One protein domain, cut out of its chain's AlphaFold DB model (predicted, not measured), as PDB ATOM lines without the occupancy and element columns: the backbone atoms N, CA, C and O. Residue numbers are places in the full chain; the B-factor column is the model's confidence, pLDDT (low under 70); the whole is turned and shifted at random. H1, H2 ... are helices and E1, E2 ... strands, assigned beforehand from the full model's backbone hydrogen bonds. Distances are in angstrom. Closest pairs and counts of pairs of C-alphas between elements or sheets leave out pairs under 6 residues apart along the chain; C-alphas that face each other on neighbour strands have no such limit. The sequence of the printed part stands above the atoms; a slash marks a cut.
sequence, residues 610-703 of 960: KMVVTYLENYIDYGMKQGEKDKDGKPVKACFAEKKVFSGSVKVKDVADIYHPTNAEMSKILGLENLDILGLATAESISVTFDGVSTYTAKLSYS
ATOM      1  N   LYS A 610     169.037 216.700 128.126       90.25
ATOM      2  CA  LYS A 610     170.017 215.959 127.334       90.25
ATOM      3  C   LYS A 610     171.331 215.981 128.102       90.25
ATOM      4  O   LYS A 610     171.930 217.044 128.256       90.25
ATOM      5  N   MET A 611     171.751 214.828 128.611       91.44
ATOM      6  CA  MET A 611     172.893 214.728 129.511       91.44
ATOM      7  C   MET A 611     173.994 213.850 128.927       91.44
ATOM      8  O   MET A 611     173.730 212.774 128.388       91.44
ATOM      9  N   VAL A 612     175.232 214.315 129.065       94.31
ATOM     10  CA  VAL A 612     176.452 213.569 128.761       94.31
ATOM     11  C   VAL A 612     177.227 213.387 130.055       94.31
ATOM     12  O   VAL A 612     177.511 214.360 130.748       94.31
ATOM     13  N   VAL A 613     177.581 212.151 130.389       94.12
ATOM     14  CA  VAL A 613     178.312 211.830 131.620       94.12
ATOM     15  C   VAL A 613     179.540 211.020 131.275       94.12
ATOM     16  O   VAL A 613     179.423 209.957 130.670       94.12
ATOM     17  N   THR A 614     180.706 211.481 131.711       91.62
ATOM     18  CA  THR A 614     181.926 210.667 131.688       91.62
ATOM     19  C   THR A 614     182.119 210.040 133.063       91.62
ATOM     20  O   THR A 614     182.265 210.761 134.053       91.62
ATOM     21  N   TYR A 615     182.118 208.709 133.131       92.94
ATOM     22  CA  TYR A 615     182.171 207.949 134.383       92.94
ATOM     23  C   TYR A 615     183.089 206.723 134.276       92.94
ATOM     24  O   TYR A 615     183.532 206.362 133.185       92.94
ATOM     25  N   LEU A 616     183.403 206.114 135.417       91.62
ATOM     26  CA  LEU A 616     184.117 204.847 135.527       91.62
ATOM     27  C   LEU A 616     183.120 203.765 135.951       91.62
ATOM     28  O   LEU A 616     182.260 204.012 136.792       91.62
ATOM     29  N   GLU A 617     183.251 202.571 135.389       91.12
ATOM     30  CA  GLU A 617     182.477 201.386 135.769       91.12
ATOM     31  C   GLU A 617     183.432 200.222 136.033       91.12
ATOM     32  O   GLU A 617     184.446 200.088 135.351       91.12
ATOM     33  N   ASN A 618     183.130 199.360 137.001       90.06
ATOM     34  CA  ASN A 618     183.956 198.186 137.282       90.06
ATOM     35  C   ASN A 618     184.016 197.255 136.061       90.06
ATOM     36  O   ASN A 618     182.991 196.799 135.554       90.06
ATOM     37  N   TYR A 619     185.227 196.966 135.582       89.19
ATOM     38  CA  TYR A 619     185.434 196.153 134.392       89.19
ATOM     39  C   TYR A 619     185.117 194.688 134.697       89.19
ATOM     40  O   TYR A 619     185.749 194.060 135.550       89.19
ATOM     41  N   ILE A 620     184.147 194.133 133.968       85.38
ATOM     42  CA  ILE A 620     183.805 192.713 134.049       85.38
ATOM     43  C   ILE A 620     184.855 191.924 133.267       85.38
ATOM     44  O   ILE A 620     184.800 191.807 132.033       85.38
ATOM     45  N   ASP A 621     185.813 191.382 134.006       79.38
ATOM     46  CA  ASP A 621     186.935 190.659 133.433       79.38
ATOM     47  C   ASP A 621     186.561 189.269 132.888       79.38
ATOM     48  O   ASP A 621     185.429 188.786 133.006       79.38
ATOM     49  N   TYR A 622     187.513 188.640 132.197       77.88
ATOM     50  CA  TYR A 622     187.296 187.350 131.546       77.88
ATOM     51  C   TYR A 622     186.953 186.227 132.538       77.88
ATOM     52  O   TYR A 622     186.071 185.421 132.239       77.88
ATOM     53  N   GLY A 623     187.568 186.209 133.722       73.38
ATOM     54  CA  GLY A 623     187.266 185.242 134.779       73.38
ATOM     55  C   GLY A 623     185.864 185.420 135.366       73.38
ATOM     56  O   GLY A 623     185.105 184.455 135.493       73.38
ATOM     57  N   MET A 624     185.448 186.667 135.610       78.38
ATOM     58  CA  MET A 624     184.084 187.006 136.041       78.38
ATOM     59  C   MET A 624     183.038 186.530 135.026       78.38
ATOM     60  O   MET A 624     182.015 185.962 135.412       78.38
ATOM     61  N   LYS A 625     183.308 186.680 133.722       79.88
ATOM     62  CA  LYS A 625     182.430 186.177 132.644       79.88
ATOM     63  C   LYS A 625     182.323 184.651 132.622       79.88
ATOM     64  O   LYS A 625     181.304 184.128 132.175       79.88
ATOM     65  N   GLN A 626     183.348 183.940 133.089       78.12
ATOM     66  CA  GLN A 626     183.338 182.480 133.215       78.12
ATOM     67  C   GLN A 626     182.744 181.981 134.539       78.12
ATOM     68  O   GLN A 626     182.598 180.772 134.720       78.12
ATOM     69  N   GLY A 627     182.356 182.886 135.445       76.94
ATOM     70  CA  GLY A 627     181.809 182.534 136.754       76.94
ATOM     71  C   GLY A 627     182.868 182.056 137.748       76.94
ATOM     72  O   GLY A 627     182.552 181.242 138.619       76.94
ATOM     73  N   GLU A 628     184.112 182.530 137.614       77.81
ATOM     74  CA  GLU A 628     185.184 182.246 138.572       77.81
ATOM     75  C   GLU A 628     184.799 182.678 139.996       77.81
ATOM     76  O   GLU A 628     184.124 183.690 140.220       77.81
ATOM     77  N   LYS A 629     185.238 181.879 140.973       75.44
ATOM     78  CA  LYS A 629     184.990 182.102 142.397       75.44
ATOM     79  C   LYS A 629     186.303 182.246 143.152       75.44
ATOM     80  O   LYS A 629     187.286 181.595 142.804       75.44
ATOM     81  N   ASP A 630     186.295 183.086 144.178       69.12
ATOM     82  CA  ASP A 630     187.416 183.250 145.094       69.12
ATOM     83  C   ASP A 630     187.607 182.017 145.999       69.12
ATOM     84  O   ASP A 630     186.851 181.036 145.950       69.12
ATOM     85  N   LYS A 631     188.639 182.070 146.846       63.88
ATOM     86  CA  LYS A 631     188.998 181.003 147.795       63.88
ATOM     87  C   LYS A 631     187.892 180.671 148.813       63.88
ATOM     88  O   LYS A 631     187.914 179.577 149.375       63.88
ATOM     89  N   ASP A 632     186.920 181.566 148.995       65.38
ATOM     90  CA  ASP A 632     185.772 181.429 149.899       65.38
ATOM     91  C   ASP A 632     184.472 181.049 149.157       65.38
ATOM     92  O   ASP A 632     183.394 180.970 149.756       65.38
ATOM     93  N   GLY A 633     184.546 180.779 147.847       67.62
ATOM     94  CA  GLY A 633     183.418 180.354 147.019       67.62
ATOM     95  C   GLY A 633     182.467 181.480 146.589       67.62
ATOM     96  O   GLY A 633     181.374 181.182 146.079       67.62
ATOM     97  N   LYS A 634     182.857 182.748 146.770       74.69
ATOM     98  CA  LYS A 634     182.114 183.941 146.326       74.69
ATOM     99  C   LYS A 634     182.563 184.364 144.919       74.69
ATOM    100  O   LYS A 634     183.652 183.990 144.498       74.69
ATOM    101  N   PRO A 635     181.744 185.112 144.157       72.94
ATOM    102  CA  PRO A 635     182.172 185.668 142.874       72.94
ATOM    103  C   PRO A 635     183.421 186.539 143.035       72.94
ATOM    104  O   PRO A 635     183.492 187.349 143.960       72.94
ATOM    105  N   VAL A 636     184.389 186.387 142.131       73.25
ATOM    106  CA  VAL A 636     185.602 187.217 142.143       73.25
ATOM    107  C   VAL A 636     185.259 188.699 141.914       73.25
ATOM    108  O   VAL A 636     184.398 189.024 141.097       73.25
ATOM    109  N   LYS A 637     185.920 189.610 142.643       76.94
ATOM    110  CA  LYS A 637     185.726 191.069 142.511       76.94
ATOM    111  C   LYS A 637     186.511 191.630 141.317       76.94
ATOM    112  O   LYS A 637     187.516 191.044 140.906       76.94
ATOM    113  N   ALA A 638     186.064 192.768 140.783       82.06
ATOM    114  CA  ALA A 638     186.744 193.472 139.697       82.06
ATOM    115  C   ALA A 638     188.055 194.119 140.176       82.06
ATOM    116  O   ALA A 638     188.085 194.766 141.223       82.06
ATOM    117  N   CYS A 639     189.123 193.976 139.388       80.38
ATOM    118  CA  CYS A 639     190.448 194.534 139.701       80.38
ATOM    119  C   CYS A 639     190.779 195.808 138.901       80.38
ATOM    120  O   CYS A 639     191.728 196.510 139.238       80.38
ATOM    121  N   PHE A 640     189.996 196.112 137.861       88.56
ATOM    122  CA  PHE A 640     190.141 197.301 137.021       88.56
ATOM    123  C   PHE A 640     188.778 197.919 136.716       88.56
ATOM    124  O   PHE A 640     187.751 197.247 136.816       88.56
ATOM    125  N   ALA A 641     188.769 199.194 136.349       90.94
ATOM    126  CA  ALA A 641     187.590 199.930 135.916       90.94
ATOM    127  C   ALA A 641     187.747 200.380 134.462       90.94
ATOM    128  O   ALA A 641     188.858 200.530 133.962       90.94
ATOM    129  N   GLU A 642     186.639 200.609 133.775       92.75
ATOM    130  CA  GLU A 642     186.595 201.135 132.420       92.75
ATOM    131  C   GLU A 642     185.929 202.513 132.416       92.75
ATOM    132  O   GLU A 642     184.855 202.706 132.983       92.75
ATOM    133  N   LYS A 643     186.553 203.481 131.746       93.19
ATOM    134  CA  LYS A 643     185.974 204.792 131.472       93.19
ATOM    135  C   LYS A 643     184.950 204.679 130.359       93.19
ATOM    136  O   LYS A 643     185.290 204.338 129.226       93.19
ATOM    137  N   LYS A 644     183.719 205.063 130.671       92.56
ATOM    138  CA  LYS A 644     182.584 205.075 129.755       92.56
ATOM    139  C   LYS A 644     181.982 206.468 129.642       92.56
ATOM    140  O   LYS A 644     182.195 207.346 130.481       92.56
ATOM    141  N   VAL A 645     181.232 206.662 128.562       92.81
ATOM    142  CA  VAL A 645     180.472 207.884 128.311       92.81
ATOM    143  C   VAL A 645     179.012 207.506 128.130       92.81
ATOM    144  O   VAL A 645     178.667 206.751 127.224       92.81
ATOM    145  N   PHE A 646     178.157 208.037 128.995       93.19
ATOM    146  CA  PHE A 646     176.716 208.041 128.793       93.19
ATOM    147  C   PHE A 646     176.341 209.287 127.990       93.19
ATOM    148  O   PHE A 646     176.860 210.371 128.244       93.19
ATOM    149  N   SER A 647     175.427 209.137 127.038       93.12
ATOM    150  CA  SER A 647     174.796 210.246 126.327       93.12
ATOM    151  C   SER A 647     173.339 209.881 126.102       93.12
ATOM    152  O   SER A 647     173.047 208.892 125.428       93.12
ATOM    153  N   GLY A 648     172.422 210.632 126.703       90.00
ATOM    154  CA  GLY A 648     171.012 210.272 126.686       90.00
ATOM    155  C   GLY A 648     170.087 211.334 127.262       90.00
ATOM    156  O   GLY A 648     170.516 212.401 127.702       90.00
ATOM    157  N   SER A 649     168.792 211.031 127.223       90.12
ATOM    158  CA  SER A 649     167.738 211.850 127.820       90.12
ATOM    159  C   SER A 649     167.497 211.404 129.265       90.12
ATOM    160  O   SER A 649     167.291 210.219 129.522       90.12
ATOM    161  N   VAL A 650     167.532 212.352 130.200       91.00
ATOM    162  CA  VAL A 650     167.276 212.162 131.634       91.00
ATOM    163  C   VAL A 650     166.000 212.907 131.986       91.00
ATOM    164  O   VAL A 650     165.871 214.076 131.639       91.00
ATOM    165  N   LYS A 651     165.042 212.276 132.669       90.75
ATOM    166  CA  LYS A 651     163.798 212.966 133.033       90.75
ATOM    167  C   LYS A 651     164.049 214.011 134.114       90.75
ATOM    168  O   LYS A 651     164.808 213.768 135.046       90.75
ATOM    169  N   VAL A 652     163.370 215.153 134.017       89.75
ATOM    170  CA  VAL A 652     163.495 216.259 134.981       89.75
ATOM    171  C   VAL A 652     163.156 215.787 136.391       89.75
ATOM    172  O   VAL A 652     163.925 216.020 137.310       89.75
ATOM    173  N   LYS A 653     162.082 215.009 136.547       87.88
ATOM    174  CA  LYS A 653     161.670 214.433 137.838       87.88
ATOM    175  C   LYS A 653     162.666 213.452 138.473       87.88
ATOM    176  O   LYS A 653     162.516 213.126 139.645       87.88
ATOM    177  N   ASP A 654     163.604 212.906 137.696       86.12
ATOM    178  CA  ASP A 654     164.581 211.935 138.201       86.12
ATOM    179  C   ASP A 654     165.800 212.620 138.845       86.12
ATOM    180  O   ASP A 654     166.630 211.922 139.426       86.12
ATOM    181  N   VAL A 655     165.908 213.956 138.756       86.81
ATOM    182  CA  VAL A 655     167.014 214.743 139.320       86.81
ATOM    183  C   VAL A 655     166.476 216.015 139.972       86.81
ATOM    184  O   VAL A 655     165.942 216.881 139.283       86.81
ATOM    185  N   ALA A 656     166.646 216.156 141.287       83.62
ATOM    186  CA  ALA A 656     166.141 217.314 142.029       83.62
ATOM    187  C   ALA A 656     166.838 218.631 141.639       83.62
ATOM    188  O   ALA A 656     166.183 219.662 141.498       83.62
ATOM    189  N   ASP A 657     168.158 218.592 141.440       86.44
ATOM    190  CA  ASP A 657     168.957 219.706 140.922       86.44
ATOM    191  C   ASP A 657     169.956 219.184 139.883       86.44
ATOM    192  O   ASP A 657     170.929 218.506 140.216       86.44
ATOM    193  N   ILE A 658     169.726 219.509 138.605       86.75
ATOM    194  CA  ILE A 658     170.578 219.058 137.496       86.75
ATOM    195  C   ILE A 658     172.011 219.598 137.586       86.75
ATOM    196  O   ILE A 658     172.917 218.990 137.019       86.75
ATOM    197  N   TYR A 659     172.243 220.705 138.299       87.00
ATOM    198  CA  TYR A 659     173.586 221.259 138.490       87.00
ATOM    199  C   TYR A 659     174.338 220.604 139.656       87.00
ATOM    200  O   TYR A 659     175.569 220.645 139.683       87.00
ATOM    201  N   HIS A 660     173.615 219.948 140.570       88.50
ATOM    202  CA  HIS A 660     174.168 219.270 141.744       88.50
ATOM    203  C   HIS A 660     173.519 217.891 141.972       88.50
ATOM    204  O   HIS A 660     172.961 217.645 143.046       88.50
ATOM    205  N   PRO A 661     173.583 216.968 140.991       90.06
ATOM    206  CA  PRO A 661     172.991 215.646 141.140       90.06
ATOM    207  C   PRO A 661     173.697 214.861 142.251       90.06
ATOM    208  O   PRO A 661     174.921 214.915 142.406       90.06
ATOM    209  N   THR A 662     172.930 214.088 143.009       91.12
ATOM    210  CA  THR A 662     173.462 213.186 144.032       91.12
ATOM    211  C   THR A 662     174.053 211.922 143.405       91.12
ATOM    212  O   THR A 662     173.679 211.507 142.306       91.12
ATOM    213  N   ASN A 663     174.937 211.233 144.134       89.06
ATOM    214  CA  ASN A 663     175.471 209.939 143.693       89.06
ATOM    215  C   ASN A 663     174.369 208.893 143.457       89.06
ATOM    216  O   ASN A 663     174.498 208.065 142.558       89.06
ATOM    217  N   ALA A 664     173.283 208.929 144.239       89.31
ATOM    218  CA  ALA A 664     172.155 208.013 144.085       89.31
ATOM    219  C   ALA A 664     171.382 208.280 142.782       89.31
ATOM    220  O   ALA A 664     171.114 207.347 142.023       89.31
ATOM    221  N   GLU A 665     171.082 209.550 142.487       91.50
ATOM    222  CA  GLU A 665     170.456 209.953 141.221       91.50
ATOM    223  C   GLU A 665     171.359 209.602 140.035       91.50
ATOM    224  O   GLU A 665     170.904 208.988 139.071       91.50
ATOM    225  N   MET A 666     172.660 209.894 140.126       92.81
ATOM    226  CA  MET A 666     173.613 209.586 139.059       92.81
ATOM    227  C   MET A 666     173.770 208.079 138.822       92.81
ATOM    228  O   MET A 666     173.789 207.649 137.672       92.81
ATOM    229  N   SER A 667     173.811 207.258 139.878       90.69
ATOM    230  CA  SER A 667     173.837 205.789 139.744       90.69
ATOM    231  C   SER A 667     172.610 205.290 138.981       90.69
ATOM    232  O   SER A 667     172.739 204.514 138.036       90.69
ATOM    233  N   LYS A 668     171.421 205.813 139.317       90.50
ATOM    234  CA  LYS A 668     170.164 205.478 138.636       90.50
ATOM    235  C   LYS A 668     170.182 205.888 137.160       90.50
ATOM    236  O   LYS A 668     169.759 205.098 136.320       90.50
ATOM    237  N   ILE A 669     170.687 207.084 136.837       90.94
ATOM    238  CA  ILE A 669     170.814 207.576 135.451       90.94
ATOM    239  C   ILE A 669     171.731 206.673 134.624       90.94
ATOM    240  O   ILE A 669     171.424 206.363 133.475       90.94
ATOM    241  N   LEU A 670     172.849 206.247 135.212       91.56
ATOM    242  CA  LEU A 670     173.840 205.399 134.553       91.56
ATOM    243  C   LEU A 670     173.441 203.913 134.524       91.56
ATOM    244  O   LEU A 670     174.083 203.135 133.823       91.56
ATOM    245  N   GLY A 671     172.389 203.513 135.248       88.69
ATOM    246  CA  GLY A 671     171.964 202.116 135.371       88.69
ATOM    247  C   GLY A 671     172.896 201.265 136.239       88.69
ATOM    248  O   GLY A 671     172.995 200.059 136.023       88.69
ATOM    249  N   LEU A 672     173.586 201.888 137.197       88.62
ATOM    250  CA  LEU A 672     174.547 201.257 138.104       88.62
ATOM    251  C   LEU A 672     173.943 201.058 139.501       88.62
ATOM    252  O   LEU A 672     173.091 201.832 139.936       88.62
ATOM    253  N   GLU A 673     174.409 200.035 140.224       85.56
ATOM    254  CA  GLU A 673     174.003 199.782 141.618       85.56
ATOM    255  C   GLU A 673     174.517 200.878 142.566       85.56
ATOM    256  O   GLU A 673     173.783 201.364 143.425       85.56
ATOM    257  N   ASN A 674     175.769 201.298 142.374       86.50
ATOM    258  CA  ASN A 674     176.414 202.421 143.046       86.50
ATOM    259  C   ASN A 674     177.558 202.967 142.166       86.50
ATOM    260  O   ASN A 674     177.849 202.425 141.097       86.50
ATOM    261  N   LEU A 675     178.206 204.047 142.612       89.88
ATOM    262  CA  LEU A 675     179.398 204.616 141.964       89.88
ATOM    263  C   LEU A 675     180.701 204.129 142.621       89.88
ATOM    264  O   LEU A 675     181.718 204.828 142.547       89.88
ATOM    265  N   ASP A 676     180.672 202.964 143.280       88.38
ATOM    266  CA  ASP A 676     181.849 202.398 143.932       88.38
ATOM    267  C   ASP A 676     182.756 201.744 142.889       88.38
ATOM    268  O   ASP A 676     182.370 200.855 142.125       88.38
ATOM    269  N   ILE A 677     184.012 202.163 142.892       88.19
ATOM    270  CA  ILE A 677     185.045 201.711 141.977       88.19
ATOM    271  C   ILE A 677     185.999 200.790 142.733       88.19
ATOM    272  O   ILE A 677     186.681 201.189 143.682       88.19
ATOM    273  N   LEU A 678     186.021 199.526 142.309       84.56
ATOM    274  CA  LEU A 678     186.864 198.440 142.823       84.56
ATOM    275  C   LEU A 678     186.728 198.192 144.333       84.56
ATOM    276  O   LEU A 678     187.622 197.609 144.932       84.56
ATOM    277  N   GLY A 679     185.646 198.657 144.966       76.88
ATOM    278  CA  GLY A 679     185.447 198.565 146.419       76.88
ATOM    279  C   GLY A 679     186.419 199.408 147.257       76.88
ATOM    280  O   GLY A 679     186.443 199.262 148.475       76.88
ATOM    281  N   LEU A 680     187.216 200.274 146.621       77.94
ATOM    282  CA  LEU A 680     188.256 201.082 147.271       77.94
ATOM    283  C   LEU A 680     188.053 202.591 147.082       77.94
ATOM    284  O   LEU A 680     188.634 203.377 147.830       77.94
ATOM    285  N   ALA A 681     187.256 203.004 146.095       83.56
ATOM    286  CA  ALA A 681     186.875 204.398 145.896       83.56
ATOM    287  C   ALA A 681     185.395 204.547 145.555       83.56
ATOM    288  O   ALA A 681     184.757 203.602 145.109       83.56
ATOM    289  N   THR A 682     184.874 205.758 145.711       88.62
ATOM    290  CA  THR A 682     183.535 206.174 145.271       88.62
ATOM    291  C   THR A 682     183.623 207.556 144.624       88.62
ATOM    292  O   THR A 682     184.587 208.292 144.850       88.62
ATOM    293  N   ALA A 683     182.630 207.946 143.825       89.69
ATOM    294  CA  ALA A 683     182.502 209.329 143.370       89.69
ATOM    295  C   ALA A 683     182.350 210.290 144.574       89.69
ATOM    296  O   ALA A 683     181.446 210.125 145.392       89.69
ATOM    297  N   GLU A 684     183.229 211.288 144.693       87.88
ATOM    298  CA  GLU A 684     183.198 212.307 145.760       87.88
ATOM    299  C   GLU A 684     182.468 213.578 145.333       87.88
ATOM    300  O   GLU A 684     181.882 214.272 146.161       87.88
ATOM    301  N   SER A 685     182.534 213.918 144.045       86.94
ATOM    302  CA  SER A 685     181.885 215.113 143.514       86.94
ATOM    303  C   SER A 685     181.430 214.920 142.078       86.94
ATOM    304  O   SER A 685     182.087 214.250 141.275       86.94
ATOM    305  N   ILE A 686     180.300 215.550 141.768       91.44
ATOM    306  CA  ILE A 686     179.718 215.613 140.436       91.44
ATOM    307  C   ILE A 686     179.593 217.086 140.071       91.44
ATOM    308  O   ILE A 686     178.960 217.855 140.787       91.44
ATOM    309  N   SER A 687     180.225 217.481 138.971       89.19
ATOM    310  CA  SER A 687     180.138 218.844 138.441       89.19
ATOM    311  C   SER A 687     179.415 218.823 137.105       89.19
ATOM    312  O   SER A 687     179.781 218.032 136.234       89.19
ATOM    313  N   VAL A 688     178.395 219.667 136.947       90.94
ATOM    314  CA  VAL A 688     177.596 219.740 135.718       90.94
ATOM    315  C   VAL A 688     177.719 221.120 135.086       90.94
ATOM    316  O   VAL A 688     177.552 222.140 135.750       90.94
ATOM    317  N   THR A 689     178.005 221.154 133.786       90.69
ATOM    318  CA  THR A 689     178.065 222.387 132.987       90.69
ATOM    319  C   THR A 689     177.045 222.341 131.858       90.69
ATOM    320  O   THR A 689     176.935 221.313 131.189       90.69
ATOM    321  N   PHE A 690     176.354 223.452 131.610       85.25
ATOM    322  CA  PHE A 690     175.472 223.623 130.454       85.25
ATOM    323  C   PHE A 690     176.239 224.285 129.304       85.25
ATOM    324  O   PHE A 690     176.998 225.224 129.535       85.25
ATOM    325  N   ASP A 691     176.066 223.787 128.080       81.19
ATOM    326  CA  ASP A 691     176.729 224.316 126.877       81.19
ATOM    327  C   ASP A 691     176.127 225.637 126.360       81.19
ATOM    328  O   ASP A 691     176.654 226.210 125.408       81.19
ATOM    329  N   GLY A 692     175.049 226.120 126.985       70.94
ATOM    330  CA  GLY A 692     174.311 227.310 126.559       70.94
ATOM    331  C   GLY A 692     173.298 227.038 125.447       70.94
ATOM    332  O   GLY A 692     172.659 227.976 124.995       70.94
ATOM    333  N   VAL A 693     173.155 225.783 125.004       74.94
ATOM    334  CA  VAL A 693     172.299 225.404 123.872       74.94
ATOM    335  C   VAL A 693     171.338 224.283 124.262       74.94
ATOM    336  O   VAL A 693     170.127 224.442 124.219       74.94
ATOM    337  N   SER A 694     171.832 223.099 124.631       79.25
ATOM    338  CA  SER A 694     170.936 221.973 124.941       79.25
ATOM    339  C   SER A 694     171.529 220.864 125.801       79.25
ATOM    340  O   SER A 694     170.771 219.997 126.244       79.25
ATOM    341  N   THR A 695     172.843 220.851 126.044       88.00
ATOM    342  CA  THR A 695     173.529 219.695 126.633       88.00
ATOM    343  C   THR A 695     174.102 220.007 128.007       88.00
ATOM    344  O   THR A 695     174.881 220.943 128.191       88.00
ATOM    345  N   TYR A 696     173.778 219.142 128.965       90.19
ATOM    346  CA  TYR A 696     174.334 219.139 130.313       90.19
ATOM    347  C   TYR A 696     175.461 218.113 130.378       90.19
ATOM    348  O   TYR A 696     175.248 216.930 130.126       90.19
ATOM    349  N   THR A 697     176.676 218.551 130.694       93.88
ATOM    350  CA  THR A 697     177.847 217.672 130.786       93.88
ATOM    351  C   THR A 697     178.230 217.469 132.241       93.88
ATOM    352  O   THR A 697     178.676 218.416 132.885       93.88
ATOM    353  N   ALA A 698     178.093 216.242 132.741       93.06
ATOM    354  CA  ALA A 698     178.495 215.856 134.085       93.06
ATOM    355  C   ALA A 698     179.895 215.219 134.091       93.06
ATOM    356  O   ALA A 698     180.191 214.296 133.323       93.06
ATOM    357  N   LYS A 699     180.755 215.692 134.995       89.19
ATOM    358  CA  LYS A 699     182.083 215.133 135.271       89.19
ATOM    359  C   LYS A 699     182.154 214.660 136.715       89.19
ATOM    360  O   LYS A 699     181.928 215.451 137.634       89.19
ATOM    361  N   LEU A 700     182.486 213.382 136.886       90.88
ATOM    362  CA  LEU A 700     182.639 212.734 138.185       90.88
ATOM    363  C   LEU A 700     184.113 212.745 138.600       90.88
ATOM    364  O   LEU A 700     184.985 212.400 137.800       90.88
ATOM    365  N   SER A 701     184.378 213.098 139.856       87.56
ATOM    366  CA  SER A 701     185.687 212.911 140.496       87.56
ATOM    367  C   SER A 701     185.588 211.818 141.550       87.56
ATOM    368  O   SER A 701     184.626 211.794 142.317       87.56
ATOM    369  N   TYR A 702     186.577 210.930 141.598       88.75
ATOM    370  CA  TYR A 702     186.578 209.749 142.465       88.75
ATOM    371  C   TYR A 702     187.558 209.907 143.624       88.75
ATOM    372  O   TYR A 702     188.594 210.560 143.478       88.75
ATOM    373  N   SER A 703     187.237 209.277 144.754       86.00
ATOM    374  CA  SER A 703     188.100 209.226 145.929       86.00
ATOM    375  C   SER A 703     189.372 208.418 145.669       86.00
ATOM    376  O   SER A 703     189.510 207.680 144.690       86.00
TER     377      SER A 703
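This is residues 610 to 703 of the 960 residues of an uncharacterized protein of Clostridiales bacterium (UniProt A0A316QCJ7). A strongly twisted sheet of four strands curls round one short helix, H2, which packs on one of its faces. Beyond one end of the sheet, the chain between E1 and E2 reaches out as a loop-built arm, with the tiny helix H1 and residues 626 to 640, and this arm makes much of the length. The printed part has 94 residues with two named helices and four named strands, in the order E1, H1, E2, H2, E3, E4; the class is mixed, helices and strands. The sheet has the order E2, E1, E4, E3 and is mixed, with E1 and E4 parallel and the other neighbours antiparallel. The whole is loose, with a radius of gyration of the C-alphas of 15.4 A and spans of 52 by 21 by 21 A.

E1, residues 610 to 618, begins at C-alpha 610 (170.017, 215.959, 127.334), is 24.7 A long and bends by 54 degrees at residue 614. H1, residues 622 to 625, spans 5.1 A. E2, residues 641 to 651, is 27.3 A long and bends by 68 degrees at residue 648. H2, residues 663 to 670, begins at C-alpha 663 (175.471, 209.939, 143.693) and spans 10.3 A. E3, residues 681 to 690, is 27.2 A long. E4, residues 695 to 702, is 22.8 A long and ends at C-alpha 702 (186.578, 209.749, 142.465).

E2 and E3 are the edge strands of the sheet. E2 and E1 are antiparallel at 151 degrees, with N 613 and O 646 2.9 A apart, within hydrogen-bond range. E1 and E4 are parallel at 23 degrees, with N 698 and O 612 at 2.8 A. E3 and E4 form a hairpin, antiparallel at 157 degrees, with N 699 and O 687 at 2.8 A. Residues 676 to 677 also pair, antiparallel, with residues 681 to 682 of E3. H2 is on the sheet; its closest C-alphas to E2 are those of Ile 669 and Val 650, 6.9 A apart, and to E3 those of Asn 663 and Ala 683, 7.1 A apart. E1 and H2 are near each other, with 7 pairs of C-alphas within 10 A. E2, H2 and E3 form a split strand-helix-strand unit, two strands running the same way with E1 and E4 between them, and its crossover is right-handed. H1 is not on the sheet and is apart from H2. In H2 every O i to N i+4 pair is within hydrogen-bond range; H1 is too short for such a pair.

The two C-alphas farthest apart, those of Lys 631 and Val 693, are 53.1 A apart. The printed part has no cut. The links H1 to E2, with 15 residues, and E2 to H2, with 11, are long. The mean pLDDT of the printed part is 85.8, and residues 630 to 633 are under 70.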